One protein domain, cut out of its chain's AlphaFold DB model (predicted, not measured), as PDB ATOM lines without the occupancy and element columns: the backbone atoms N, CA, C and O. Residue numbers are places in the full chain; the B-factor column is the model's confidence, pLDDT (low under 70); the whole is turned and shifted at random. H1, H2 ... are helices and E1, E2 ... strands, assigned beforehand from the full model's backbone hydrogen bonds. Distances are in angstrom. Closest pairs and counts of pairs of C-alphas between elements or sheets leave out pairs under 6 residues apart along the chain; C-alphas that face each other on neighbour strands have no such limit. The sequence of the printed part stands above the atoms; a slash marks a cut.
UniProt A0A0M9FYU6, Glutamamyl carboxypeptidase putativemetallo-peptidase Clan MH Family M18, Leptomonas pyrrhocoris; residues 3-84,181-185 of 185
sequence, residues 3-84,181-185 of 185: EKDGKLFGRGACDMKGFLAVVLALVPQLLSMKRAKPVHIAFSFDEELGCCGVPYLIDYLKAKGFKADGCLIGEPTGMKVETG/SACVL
ATOM      1  N   GLU A   3      88.855  73.611 115.671       95.75
ATOM      2  CA  GLU A   3      88.471  74.548 114.618       95.75
ATOM      3  C   GLU A   3      88.185  75.922 115.229       95.75
ATOM      4  O   GLU A   3      87.476  76.026 116.231       95.75
ATOM      5  N   LYS A   4      88.764  76.978 114.652       96.62
ATOM      6  CA  LYS A   4      88.524  78.364 115.064       96.62
ATOM      7  C   LYS A   4      88.741  79.307 113.882       96.62
ATOM      8  O   LYS A   4      89.721  79.158 113.159       96.62
ATOM      9  N   ASP A   5      87.847  80.275 113.688       95.62
ATOM     10  CA  ASP A   5      87.948  81.295 112.630       95.62
ATOM     11  C   ASP A   5      88.169  80.693 111.221       95.62
ATOM     12  O   ASP A   5      88.970  81.194 110.430       95.62
ATOM     13  N   GLY A   6      87.514  79.561 110.929       94.38
ATOM     14  CA  GLY A   6      87.655  78.829 109.661       94.38
ATOM     15  C   GLY A   6      89.013  78.143 109.459       94.38
ATOM     16  O   GLY A   6      89.357  77.772 108.338       94.38
ATOM     17  N   LYS A   7      89.816  77.992 110.520       93.31
ATOM     18  CA  LYS A   7      91.129  77.335 110.499       93.31
ATOM     19  C   LYS A   7      91.156  76.127 111.428       93.31
ATOM     20  O   LYS A   7      90.565  76.137 112.507       93.31
ATOM     21  N   LEU A   8      91.910  75.107 111.023       94.25
ATOM     22  CA  LEU A   8      92.155  73.904 111.815       94.25
ATOM     23  C   LEU A   8      93.493  74.006 112.552       94.25
ATOM     24  O   LEU A   8      94.547  74.174 111.942       94.25
ATOM     25  N   PHE A   9      93.447  73.856 113.872       94.75
ATOM     26  CA  PHE A   9      94.603  73.911 114.759       94.75
ATOM     27  C   PHE A   9      94.910  72.524 115.333       94.75
ATOM     28  O   PHE A   9      94.082  71.872 115.984       94.75
ATOM     29  N   GLY A  10      96.136  72.066 115.105       94.88
ATOM     30  CA  GLY A  10      96.663  70.810 115.628       94.88
ATOM     31  C   GLY A  10      98.084  70.563 115.131       94.88
ATOM     32  O   GLY A  10      98.445  71.004 114.040       94.88
ATOM     33  N   ARG A  11      98.904  69.857 115.922       94.06
ATOM     34  CA  ARG A  11     100.270  69.513 115.508       94.06
ATOM     35  C   ARG A  11     100.226  68.606 114.278       94.06
ATOM     36  O   ARG A  11      99.662  67.511 114.316       94.06
ATOM     37  N   GLY A  12     100.826  69.107 113.208       91.56
ATOM     38  CA  GLY A  12     100.854  68.497 111.889       91.56
ATOM     39  C   GLY A  12      99.592  68.668 111.049       91.56
ATOM     40  O   GLY A  12      99.455  68.006 110.029       91.56
ATOM     41  N   ALA A  13      98.668  69.555 111.442       93.19
ATOM     42  CA  ALA A  13      97.527  69.912 110.597       93.19
ATOM     43  C   ALA A  13      97.978  70.490 109.240       93.19
ATOM     44  O   ALA A  13      97.378  70.170 108.220       93.19
ATOM     45  N   CYS A  14      99.050  71.292 109.235       91.31
ATOM     46  CA  CYS A  14      99.702  71.790 108.020       91.31
ATOM     47  C   CYS A  14     100.770  70.808 107.510       91.31
ATOM     48  O   CYS A  14     100.723  70.420 106.351       91.31
ATOM     49  N   ASP A  15     101.669  70.369 108.400       92.12
ATOM     50  CA  ASP A  15     102.850  69.559 108.081       92.12
ATOM     51  C   ASP A  15     102.792  68.140 108.696       92.12
ATOM     52  O   ASP A  15     102.933  67.944 109.903       92.12
ATOM     53  N   MET A  16     102.496  67.095 107.930       90.56
ATOM     54  CA  MET A  16     101.816  67.124 106.629       90.56
ATOM     55  C   MET A  16     100.494  66.341 106.669       90.56
ATOM     56  O   MET A  16      99.950  65.920 105.647       90.56
ATOM     57  N   LYS A  17      99.927  66.130 107.867       93.31
ATOM     58  CA  LYS A  17      98.746  65.265 108.065       93.31
ATOM     59  C   LYS A  17      97.502  65.778 107.349       93.31
ATOM     60  O   LYS A  17      96.657  64.969 106.978       93.31
ATOM     61  N   GLY A  18      97.384  67.092 107.144       93.00
ATOM     62  CA  GLY A  18      96.304  67.672 106.346       93.00
ATOM     63  C   GLY A  18      96.309  67.144 104.911       93.00
ATOM     64  O   GLY A  18      95.270  66.716 104.412       93.00
ATOM     65  N   PHE A  19      97.483  67.075 104.280       92.25
ATOM     66  CA  PHE A  19      97.622  66.501 102.945       92.25
ATOM     67  C   PHE A  19      97.289  65.006 102.929       92.25
ATOM     68  O   PHE A  19      96.511  64.566 102.084       92.25
ATOM     69  N   LEU A  20      97.791  64.237 103.905       93.75
ATOM     70  CA  LEU A  20      97.476  62.806 104.022       93.75
ATOM     71  C   LEU A  20      95.963  62.567 104.115       93.75
ATOM     72  O   LEU A  20      95.427  61.692 103.436       93.75
ATOM     73  N   ALA A  21      95.263  63.375 104.918       94.00
ATOM     74  CA  ALA A  21      93.813  63.297 105.056       94.00
ATOM     75  C   ALA A  21      93.096  63.569 103.725       94.00
ATOM     76  O   ALA A  21      92.182  62.828 103.365       94.00
ATOM     77  N   VAL A  22      93.534  64.583 102.969       94.00
ATOM     78  CA  VAL A  22      92.980  64.899 101.642       94.00
ATOM     79  C   VAL A  22      93.212  63.751 100.659       94.00
ATOM     80  O   VAL A  22      92.264  63.302 100.019       94.00
ATOM     81  N   VAL A  23      94.437  63.228 100.562       94.50
ATOM     82  CA  VAL A  23      94.770  62.122  99.649       94.50
ATOM     83  C   VAL A  23      93.931  60.884  99.954       94.50
ATOM     84  O   VAL A  23      93.360  60.290  99.040       94.50
ATOM     85  N   LEU A  24      93.801  60.521 101.234       95.31
ATOM     86  CA  LEU A  24      92.994  59.379 101.663       95.31
ATOM     87  C   LEU A  24      91.497  59.591 101.395       95.31
ATOM     88  O   LEU A  24      90.829  58.672 100.923       95.31
ATOM     89  N   ALA A  25      90.976  60.798 101.623       96.69
ATOM     90  CA  ALA A  25      89.583  61.134 101.322       96.69
ATOM     91  C   ALA A  25      89.266  61.068  99.816       96.69
ATOM     92  O   ALA A  25      88.137  60.763  99.434       96.69
ATOM     93  N   LEU A  26      90.260  61.311  98.955       94.94
ATOM     94  CA  LEU A  26      90.123  61.230  97.499       94.94
ATOM     95  C   LEU A  26      90.236  59.800  96.948       94.94
ATOM     96  O   LEU A  26      89.924  59.590  95.777       94.94
ATOM     97  N   VAL A  27      90.625  58.798  97.747       94.00
ATOM     98  CA  VAL A  27      90.790  57.407  97.278       94.00
ATOM     99  C   VAL A  27      89.553  56.859  96.547       94.00
ATOM    100  O   VAL A  27      89.734  56.316  95.455       94.00
ATOM    101  N   PRO A  28      88.303  57.017  97.035       95.25
ATOM    102  CA  PRO A  28      87.125  56.530  96.312       95.25
ATOM    103  C   PRO A  28      86.961  57.169  94.928       95.25
ATOM    104  O   PRO A  28      86.594  56.495  93.968       95.25
ATOM    105  N   GLN A  29      87.279  58.460  94.811       93.88
ATOM    106  CA  GLN A  29      87.225  59.196  93.547       93.88
ATOM    107  C   GLN A  29      88.347  58.740  92.611       93.88
ATOM    108  O   GLN A  29      88.116  58.485  91.434       93.88
ATOM    109  N   LEU A  30      89.558  58.546  93.140       90.94
ATOM    110  CA  LEU A  30      90.675  57.997  92.377       90.94
ATOM    111  C   LEU A  30      90.338  56.604  91.834       90.94
ATOM    112  O   LEU A  30      90.642  56.316  90.680       90.94
ATOM    113  N   LEU A  31      89.695  55.747  92.630       91.25
ATOM    114  CA  LEU A  31      89.281  54.409  92.207       91.25
ATOM    115  C   LEU A  31      88.193  54.430  91.124       91.25
ATOM    116  O   LEU A  31      88.220  53.568  90.248       91.25
ATOM    117  N   SER A  32      87.272  55.399  91.150       93.69
ATOM    118  CA  SER A  32      86.195  55.509  90.157       93.69
ATOM    119  C   SER A  32      86.630  56.156  88.835       93.69
ATOM    120  O   SER A  32      85.968  55.980  87.810       93.69
ATOM    121  N   MET A  33      87.753  56.880  88.819       92.06
ATOM    122  CA  MET A  33      88.286  57.493  87.604       92.06
ATOM    123  C   MET A  33      88.800  56.449  86.602       92.06
ATOM    124  O   MET A  33      89.597  55.567  86.935       92.06
ATOM    125  N   LYS A  34      88.440  56.621  85.321       90.62
ATOM    126  CA  LYS A  34      89.105  55.923  84.208       90.62
ATOM    127  C   LYS A  34      90.537  56.439  84.085       90.62
ATOM    128  O   LYS A  34      90.750  57.613  83.789       90.62
ATOM    129  N   ARG A  35      91.520  55.565  84.312       84.19
ATOM    130  CA  ARG A  35      92.947  55.914  84.328       84.19
ATOM    131  C   ARG A  35      93.742  54.945  83.464       84.19
ATOM    132  O   ARG A  35      93.496  53.745  83.494       84.19
ATOM    133  N   ALA A  36      94.715  55.474  82.727       83.19
ATOM    134  CA  ALA A  36      95.620  54.670  81.906       83.19
ATOM    135  C   ALA A  36      96.774  54.045  82.712       83.19
ATOM    136  O   ALA A  36      97.394  53.090  82.253       83.19
ATOM    137  N   LYS A  37      97.073  54.587  83.899       83.94
ATOM    138  CA  LYS A  37      98.126  54.111  84.799       83.94
ATOM    139  C   LYS A  37      97.676  54.187  86.266       83.94
ATOM    140  O   LYS A  37      96.791  54.987  86.586       83.94
ATOM    141  N   PRO A  38      98.258  53.364  87.154       86.94
ATOM    142  CA  PRO A  38      97.935  53.384  88.575       86.94
ATOM    143  C   PRO A  38      98.476  54.639  89.276       86.94
ATOM    144  O   PRO A  38      99.494  55.213  88.877       86.94
ATOM    145  N   VAL A  39      97.784  55.017  90.353       89.81
ATOM    146  CA  VAL A  39      98.263  55.969  91.363       89.81
ATOM    147  C   VAL A  39      98.699  55.159  92.573       89.81
ATOM    148  O   VAL A  39      97.926  54.336  93.067       89.81
ATOM    149  N   HIS A  40      99.918  55.399  93.036       90.31
ATOM    150  CA  HIS A  40     100.468  54.765  94.226       90.31
ATOM    151  C   HIS A  40     100.525  55.785  95.354       90.31
ATOM    152  O   HIS A  40     100.931  56.921  95.133       90.31
ATOM    153  N   ILE A  41     100.120  55.376  96.551       92.75
ATOM    154  CA  ILE A  41     100.260  56.176  97.766       92.75
ATOM    155  C   ILE A  41     101.333  55.495  98.605       92.75
ATOM    156  O   ILE A  41     101.231  54.295  98.870       92.75
ATOM    157  N   ALA A  42     102.365  56.238  98.977       91.12
ATOM    158  CA  ALA A  42     103.463  55.739  99.779       91.12
ATOM    159  C   ALA A  42     103.626  56.641 100.997       91.12
ATOM    160  O   ALA A  42     103.718  57.849 100.861       91.12
ATOM    161  N   PHE A  43     103.664  56.052 102.188       91.12
ATOM    162  CA  PHE A  43     103.872  56.803 103.418       91.12
ATOM    163  C   PHE A  43     105.246  56.477 103.976       91.12
ATOM    164  O   PHE A  43     105.606  55.306 104.116       91.12
ATOM    165  N   SER A  44     106.000  57.524 104.286       90.12
ATOM    166  CA  SER A  44     107.253  57.419 105.021       90.12
ATOM    167  C   SER A  44     107.041  57.795 106.489       90.12
ATOM    168  O   SER A  44     105.952  58.186 106.910       90.12
ATOM    169  N   PHE A  45     108.094  57.658 107.279       89.44
ATOM    170  CA  PHE A  45     108.135  58.056 108.676       89.44
ATOM    171  C   PHE A  45     109.474  58.728 108.980       89.44
ATOM    172  O   PHE A  45     110.443  58.583 108.230       89.44
ATOM    173  N   ASP A  46     109.515  59.437 110.107       89.62
ATOM    174  CA  ASP A  46     110.738  60.031 110.658       89.62
ATOM    175  C   ASP A  46     111.401  61.105 109.776       89.62
ATOM    176  O   ASP A  46     112.603  61.323 109.880       89.62
ATOM    177  N   GLU A  47     110.638  61.786 108.913       89.12
ATOM    178  CA  GLU A  47     111.135  62.904 108.086       89.12
ATOM    179  C   GLU A  47     111.776  63.994 108.966       89.12
ATOM    180  O   GLU A  47     112.960  64.289 108.817       89.12
ATOM    181  N   GLU A  48     111.040  64.425 109.990       84.50
ATOM    182  CA  GLU A  48     111.340  65.581 110.845       84.50
ATOM    183  C   GLU A  48     112.577  65.433 111.751       84.50
ATOM    184  O   GLU A  48     113.082  66.421 112.290       84.50
ATOM    185  N   LEU A  49     113.047  64.202 111.995       82.69
ATOM    186  CA  LEU A  49     114.180  63.943 112.897       82.69
ATOM    187  C   LEU A  49     115.441  63.523 112.146       82.69
ATOM    188  O   LEU A  49     116.532  63.987 112.478       82.69
ATOM    189  N   GLY A  50     115.308  62.638 111.159       79.00
ATOM    190  CA  GLY A  50     116.463  62.072 110.459       79.00
ATOM    191  C   GLY A  50     116.200  61.624 109.028       79.00
ATOM    192  O   GLY A  50     117.128  61.178 108.357       79.00
ATOM    193  N   CYS A  51     114.962  61.733 108.549       82.69
ATOM    194  CA  CYS A  51     114.508  61.216 107.263       82.69
ATOM    195  C   CYS A  51     114.864  59.735 107.045       82.69
ATOM    196  O   CYS A  51     115.163  59.307 105.929       82.69
ATOM    197  N   CYS A  52     114.831  58.924 108.107       87.38
ATOM    198  CA  CYS A  52     115.279  57.535 108.034       87.38
ATOM    199  C   CYS A  52     114.356  56.663 107.173       87.38
ATOM    200  O   CYS A  52     114.833  55.732 106.530       87.38
ATOM    201  N   GLY A  53     113.048  56.945 107.137       87.31
ATOM    202  CA  GLY A  53     112.067  56.108 106.438       87.31
ATOM    203  C   GLY A  53     112.165  56.157 104.908       87.31
ATOM    204  O   GLY A  53     111.922  55.148 104.242       87.31
ATOM    205  N   VAL A  54     112.561  57.302 104.337       88.38
ATOM    206  CA  VAL A  54     112.589  57.499 102.877       88.38
ATOM    207  C   VAL A  54     113.625  56.591 102.196       88.38
ATOM    208  O   VAL A  54     113.248  55.916 101.236       88.38
ATOM    209  N   PRO A  55     114.885  56.484 102.672       88.81
ATOM    210  CA  PRO A  55     115.853  55.525 102.140       88.81
ATOM    211  C   PRO A  55     115.331  54.084 102.096       88.81
ATOM    212  O   PRO A  55     115.387  53.455 101.040       88.81
ATOM    213  N   TYR A  56     114.740  53.587 103.191       90.75
ATOM    214  CA  TYR A  56     114.182  52.228 103.238       90.75
ATOM    215  C   TYR A  56     113.068  52.025 102.213       90.75
ATOM    216  O   TYR A  56     113.026  50.999 101.533       90.75
ATOM    217  N   LEU A  57     112.168  53.003 102.083       89.56
ATOM    218  CA  LEU A  57     111.087  52.957 101.107       89.56
ATOM    219  C   LEU A  57     111.635  52.922  99.676       89.56
ATOM    220  O   LEU A  57     111.195  52.104  98.871       89.56
ATOM    221  N   ILE A  58     112.618  53.768  99.357       89.31
ATOM    222  CA  ILE A  58     113.251  53.794  98.035       89.31
ATOM    223  C   ILE A  58     113.913  52.448  97.724       89.31
ATOM    224  O   ILE A  58     113.728  51.923  96.625       89.31
ATOM    225  N   ASP A  59     114.654  51.874  98.669       91.38
ATOM    226  CA  ASP A  59     115.334  50.593  98.472       91.38
ATOM    227  C   ASP A  59     114.338  49.441  98.301       91.38
ATOM    228  O   ASP A  59     114.495  48.615  97.399       91.38
ATOM    229  N   TYR A  60     113.252  49.435  99.080       90.62
ATOM    230  CA  TYR A  60     112.149  48.491  98.908       90.62
ATOM    231  C   TYR A  60     111.510  48.600  97.514       90.62
ATOM    232  O   TYR A  60     111.336  47.592  96.824       90.62
ATOM    233  N   LEU A  61     111.196  49.818  97.064       89.88
ATOM    234  CA  LEU A  61     110.601  50.063  95.749       89.88
ATOM    235  C   LEU A  61     111.545  49.631  94.616       89.88
ATOM    236  O   LEU A  61     111.111  48.950  93.682       89.88
ATOM    237  N   LYS A  62     112.843  49.944  94.722       89.38
ATOM    238  CA  LYS A  62     113.873  49.495  93.770       89.38
ATOM    239  C   LYS A  62     113.959  47.973  93.705       89.38
ATOM    240  O   LYS A  62     113.950  47.419  92.608       89.38
ATOM    241  N   ALA A  63     113.987  47.296  94.854       93.19
ATOM    242  CA  ALA A  63     114.041  45.836  94.923       93.19
ATOM    243  C   ALA A  63     112.811  45.165  94.284       93.19
ATOM    244  O   ALA A  63     112.904  44.051  93.772       93.19
ATOM    245  N   LYS A  64     111.660  45.848  94.269       90.44
ATOM    246  CA  LYS A  64     110.433  45.396  93.594       90.44
ATOM    247  C   LYS A  64     110.343  45.810  92.121       90.44
ATOM    248  O   LYS A  64     109.328  45.538  91.485       90.44
ATOM    249  N   GLY A  65     111.369  46.464  91.573       89.69
ATOM    250  CA  GLY A  65     111.361  46.962  90.196       89.69
ATOM    251  C   GLY A  65     110.313  48.052  89.949       89.69
ATOM    252  O   GLY A  65     109.902  48.253  88.806       89.69
ATOM    253  N   PHE A  66     109.863  48.736  91.006       88.31
ATOM    254  CA  PHE A  66     108.857  49.785  90.915       88.31
ATOM    255  C   PHE A  66     109.372  50.972  90.096       88.31
ATOM    256  O   PHE A  66     110.524  51.389  90.230       88.31
ATOM    257  N   LYS A  67     108.500  51.539  89.256       85.25
ATOM    258  CA  LYS A  67     108.779  52.735  88.460       85.25
ATOM    259  C   LYS A  67     107.571  53.660  88.498       85.25
ATOM    260  O   LYS A  67     106.452  53.208  88.274       85.25
ATOM    261  N   ALA A  68     107.821  54.943  88.727       85.12
ATOM    262  CA  ALA A  68     106.833  56.006  88.615       85.12
ATOM    263  C   ALA A  68     107.317  57.037  87.591       85.12
ATOM    264  O   ALA A  68     108.522  57.233  87.434       85.12
ATOM    265  N   ASP A  69     106.381  57.694  86.907       86.94
ATOM    266  CA  ASP A  69     106.708  58.778  85.973       86.94
ATOM    267  C   ASP A  69     106.919  60.109  86.711       86.94
ATOM    268  O   ASP A  69     107.567  61.019  86.200       86.94
ATOM    269  N   GLY A  70     106.377  60.225  87.926       87.75
ATOM    270  CA  GLY A  70     106.559  61.383  88.788       87.75
ATOM    271  C   GLY A  70     106.073  61.139  90.212       87.75
ATOM    272  O   GLY A  70     105.440  60.121  90.509       87.75
ATOM    273  N   CYS A  71     106.367  62.100  91.086       88.19
ATOM    274  CA  CYS A  71     105.913  62.099  92.467       88.19
ATOM    275  C   CYS A  71     105.274  63.441  92.833       88.19
ATOM    276  O   CYS A  71     105.814  64.491  92.486       88.19
ATOM    277  N   LEU A  72     104.151  63.399  93.547       89.69
ATOM    278  CA  LEU A  72     103.581  64.541  94.252       89.69
ATOM    279  C   LEU A  72     103.922  64.389  95.733       89.69
ATOM    280  O   LEU A  72     103.623  63.349  96.310       89.69
ATOM    281  N   ILE A  73     104.555  65.401  96.316       89.81
ATOM    282  CA  ILE A  73     104.907  65.423  97.738       89.81
ATOM    283  C   ILE A  73     104.037  66.482  98.407       89.81
ATOM    284  O   ILE A  73     103.942  67.605  97.909       89.81
ATOM    285  N   GLY A  74     103.388  66.114  99.504       88.81
ATOM    286  CA  GLY A  74     102.389  66.941 100.179       88.81
ATOM    287  C   GLY A  74     102.880  68.054 101.099       88.81
ATOM    288  O   GLY A  74     102.094  68.510 101.929       88.81
ATOM    289  N   GLU A  75     104.146  68.458 101.002       89.38
ATOM    290  CA  GLU A  75     104.728  69.463 101.896       89.38
ATOM    291  C   GLU A  75     104.047  70.838 101.758       89.38
ATOM    292  O   GLU A  75     103.636  71.232 100.658       89.38
ATOM    293  N   PRO A  76     103.930  71.622 102.845       89.00
ATOM    294  CA  PRO A  76     103.269  72.914 102.800       89.00
ATOM    295  C   PRO A  76     104.130  73.965 102.082       89.00
ATOM    296  O   PRO A  76     105.076  74.525 102.626       89.00
ATOM    297  N   THR A  77     103.736  74.319 100.859       86.06
ATOM    298  CA  THR A  77     104.435  75.297  99.998       86.06
ATOM    299  C   THR A  77     103.737  76.659  99.905       86.06
ATOM    300  O   THR A  77     104.028  77.473  99.026       86.06
ATOM    301  N   GLY A  78     102.747  76.918 100.764       87.00
ATOM    302  CA  GLY A  78     101.919  78.124 100.665       87.00
ATOM    303  C   GLY A  78     101.100  78.175  99.369       87.00
ATOM    304  O   GLY A  78     100.950  79.247  98.784       87.00
ATOM    305  N   MET A  79     100.593  77.018  98.920       83.88
ATOM    306  CA  MET A  79      99.796  76.844  97.693       83.88
ATOM    307  C   MET A  79     100.560  77.102  96.384       83.88
ATOM    308  O   MET A  79      99.955  77.416  95.358       83.88
ATOM    309  N   LYS A  80     101.888  76.954  96.398       88.12
ATOM    310  CA  LYS A  80     102.738  77.060  95.204       88.12
ATOM    311  C   LYS A  80     103.267  75.692  94.793       88.12
ATOM    312  O   LYS A  80     103.577  74.858  95.633       88.12
ATOM    313  N   VAL A  81     103.380  75.443  93.494       87.31
ATOM    314  CA  VAL A  81     103.997  74.200  93.017       87.31
ATOM    315  C   VAL A  81     105.509  74.373  93.051       87.31
ATOM    316  O   VAL A  81     106.069  75.104  92.235       87.31
ATOM    317  N   GLU A  82     106.159  73.685  93.984       84.19
ATOM    318  CA  GLU A  82     107.616  73.604  94.054       84.19
ATOM    319  C   GLU A  82     108.094  72.346  93.319       84.19
ATOM    320  O   GLU A  82     107.533  71.264  93.472       84.19
ATOM    321  N   THR A  83     109.122  72.489  92.480       84.88
ATOM    322  CA  THR A  83     109.640  71.389  91.632       84.88
ATOM    323  C   THR A  83     110.981  70.838  92.109       84.88
ATOM    324  O   THR A  83     111.537  69.933  91.489       84.88
ATOM    325  N   GLY A  84     111.513  71.371  93.209       80.00
ATOM    326  CA  GLY A  84     112.745  70.888  93.811       80.00
ATOM    327  C   GLY A  84     113.174  71.714  95.015       80.00
ATOM    328  O   GLY A  84     112.947  72.920  95.072       80.00
ATOM    329  N   SER A 181     101.923  57.854  85.528       43.50
ATOM    330  CA  SER A 181     101.817  57.126  86.803       43.50
ATOM    331  C   SER A 181     102.449  57.988  87.888       43.50
ATOM    332  O   SER A 181     103.623  58.353  87.791       43.50
ATOM    333  N   ALA A 182     101.657  58.342  88.896       48.84
ATOM    334  CA  ALA A 182     102.068  59.228  89.975       48.84
ATOM    335  C   ALA A 182     102.228  58.441  91.281       48.84
ATOM    336  O   ALA A 182     101.333  57.685  91.673       48.84
ATOM    337  N   CYS A 183     103.359  58.640  91.952       49.97
ATOM    338  CA  CYS A 183     103.519  58.330  93.366       49.97
ATOM    339  C   CYS A 183     103.082  59.554  94.176       49.97
ATOM    340  O   CYS A 183     103.445  60.675  93.835       49.97
ATOM    341  N   VAL A 184     102.288  59.369  95.220       58.75
ATOM    342  CA  VAL A 184     101.981  60.418  96.190       58.75
ATOM    343  C   VAL A 184     102.689  60.041  97.483       58.75
ATOM    344  O   VAL A 184     102.407  58.965  98.017       58.75
ATOM    345  N   LEU A 185     103.640  60.878  97.903       57.34
ATOM    346  CA  LEU A 185     104.384  60.777  99.161       57.34
ATOM    347  C   LEU A 185     103.782  61.738 100.194       57.34
ATOM    348  O   LEU A 185     103.562  62.922  99.831       57.34
TER     349      LEU A 185
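This is residues 3 to 84 and 181 to 185 of the 185 residues of the protein "Glutamamyl carboxypeptidase putativemetallo-peptidase Clan MH Family M18" of Leptomonas pyrrhocoris (UniProt A0A0M9FYU6). A small sheet of E2, E4 and E3 is set between two groups of helices: H1 and H2 follow each other end to end on one side, and H3 stands off on the other. E1 lies far out at one end, and the frame is open, with no helix touching another. The printed part has 87 residues, with three named helices and four named strands in the order E1 H1 H2 E2 H3 E3 E4; the sheet runs E2 E4 E3, all parallel. The class is mixed, helices and strands, with 38 residues in named elements, under half. The whole is only just loose, close to compact, with a radius of gyration of the C-alphas of 14.9 A and spans of 47 by 37 by 22 A.

In the sheet, E2 is residues 39 to 41, 6.7 A long; E4 is 182 to 184, 6.3 A, ending at C-alpha 184 (101.981, 60.418, 96.190); E3 is 70 to 72, 7.0 A. H3, residues 53 to 63, is 15.6 A long. H1, residues 17 to 25, is 12.1 A, and H2, residues 27 to 32, is 8.7 A. E1, residues 7 to 9, is 6.5 A and begins at C-alpha 7 (91.129, 77.335, 110.499).

E4 is parallel to E2 at 20 degrees, with N 184 and O 40 2.8 A apart, and to E3 at 31 degrees, with N 72 and O 183 2.8 A apart, both within hydrogen-bond range. E2, H3 and E3 form a split strand-helix-strand unit, two parallel strands joined through a helix with E4 between them, and its crossover is right-handed. H1 only just is on the sheet, with 5 pairs of C-alphas within 10 A, and only grazes it with residues 20 to 24. H3 is not on the sheet. H1 and H2 meet only through their link. E1 pairs with no named strand. In H1, H2 and H3 every O i to N i+4 pair is within hydrogen-bond range.

The C-alphas of Asp 5 and Ala 63, the two farthest apart, are 47.5 A apart. Residues 85 to 180 are not printed, and C-alphas 84 and 181 are 18.9 A apart across the cut. The link E2 to H3 is long, and residues 73 to 84 hold no named element. Residues 181 to 185 have pLDDT under 70.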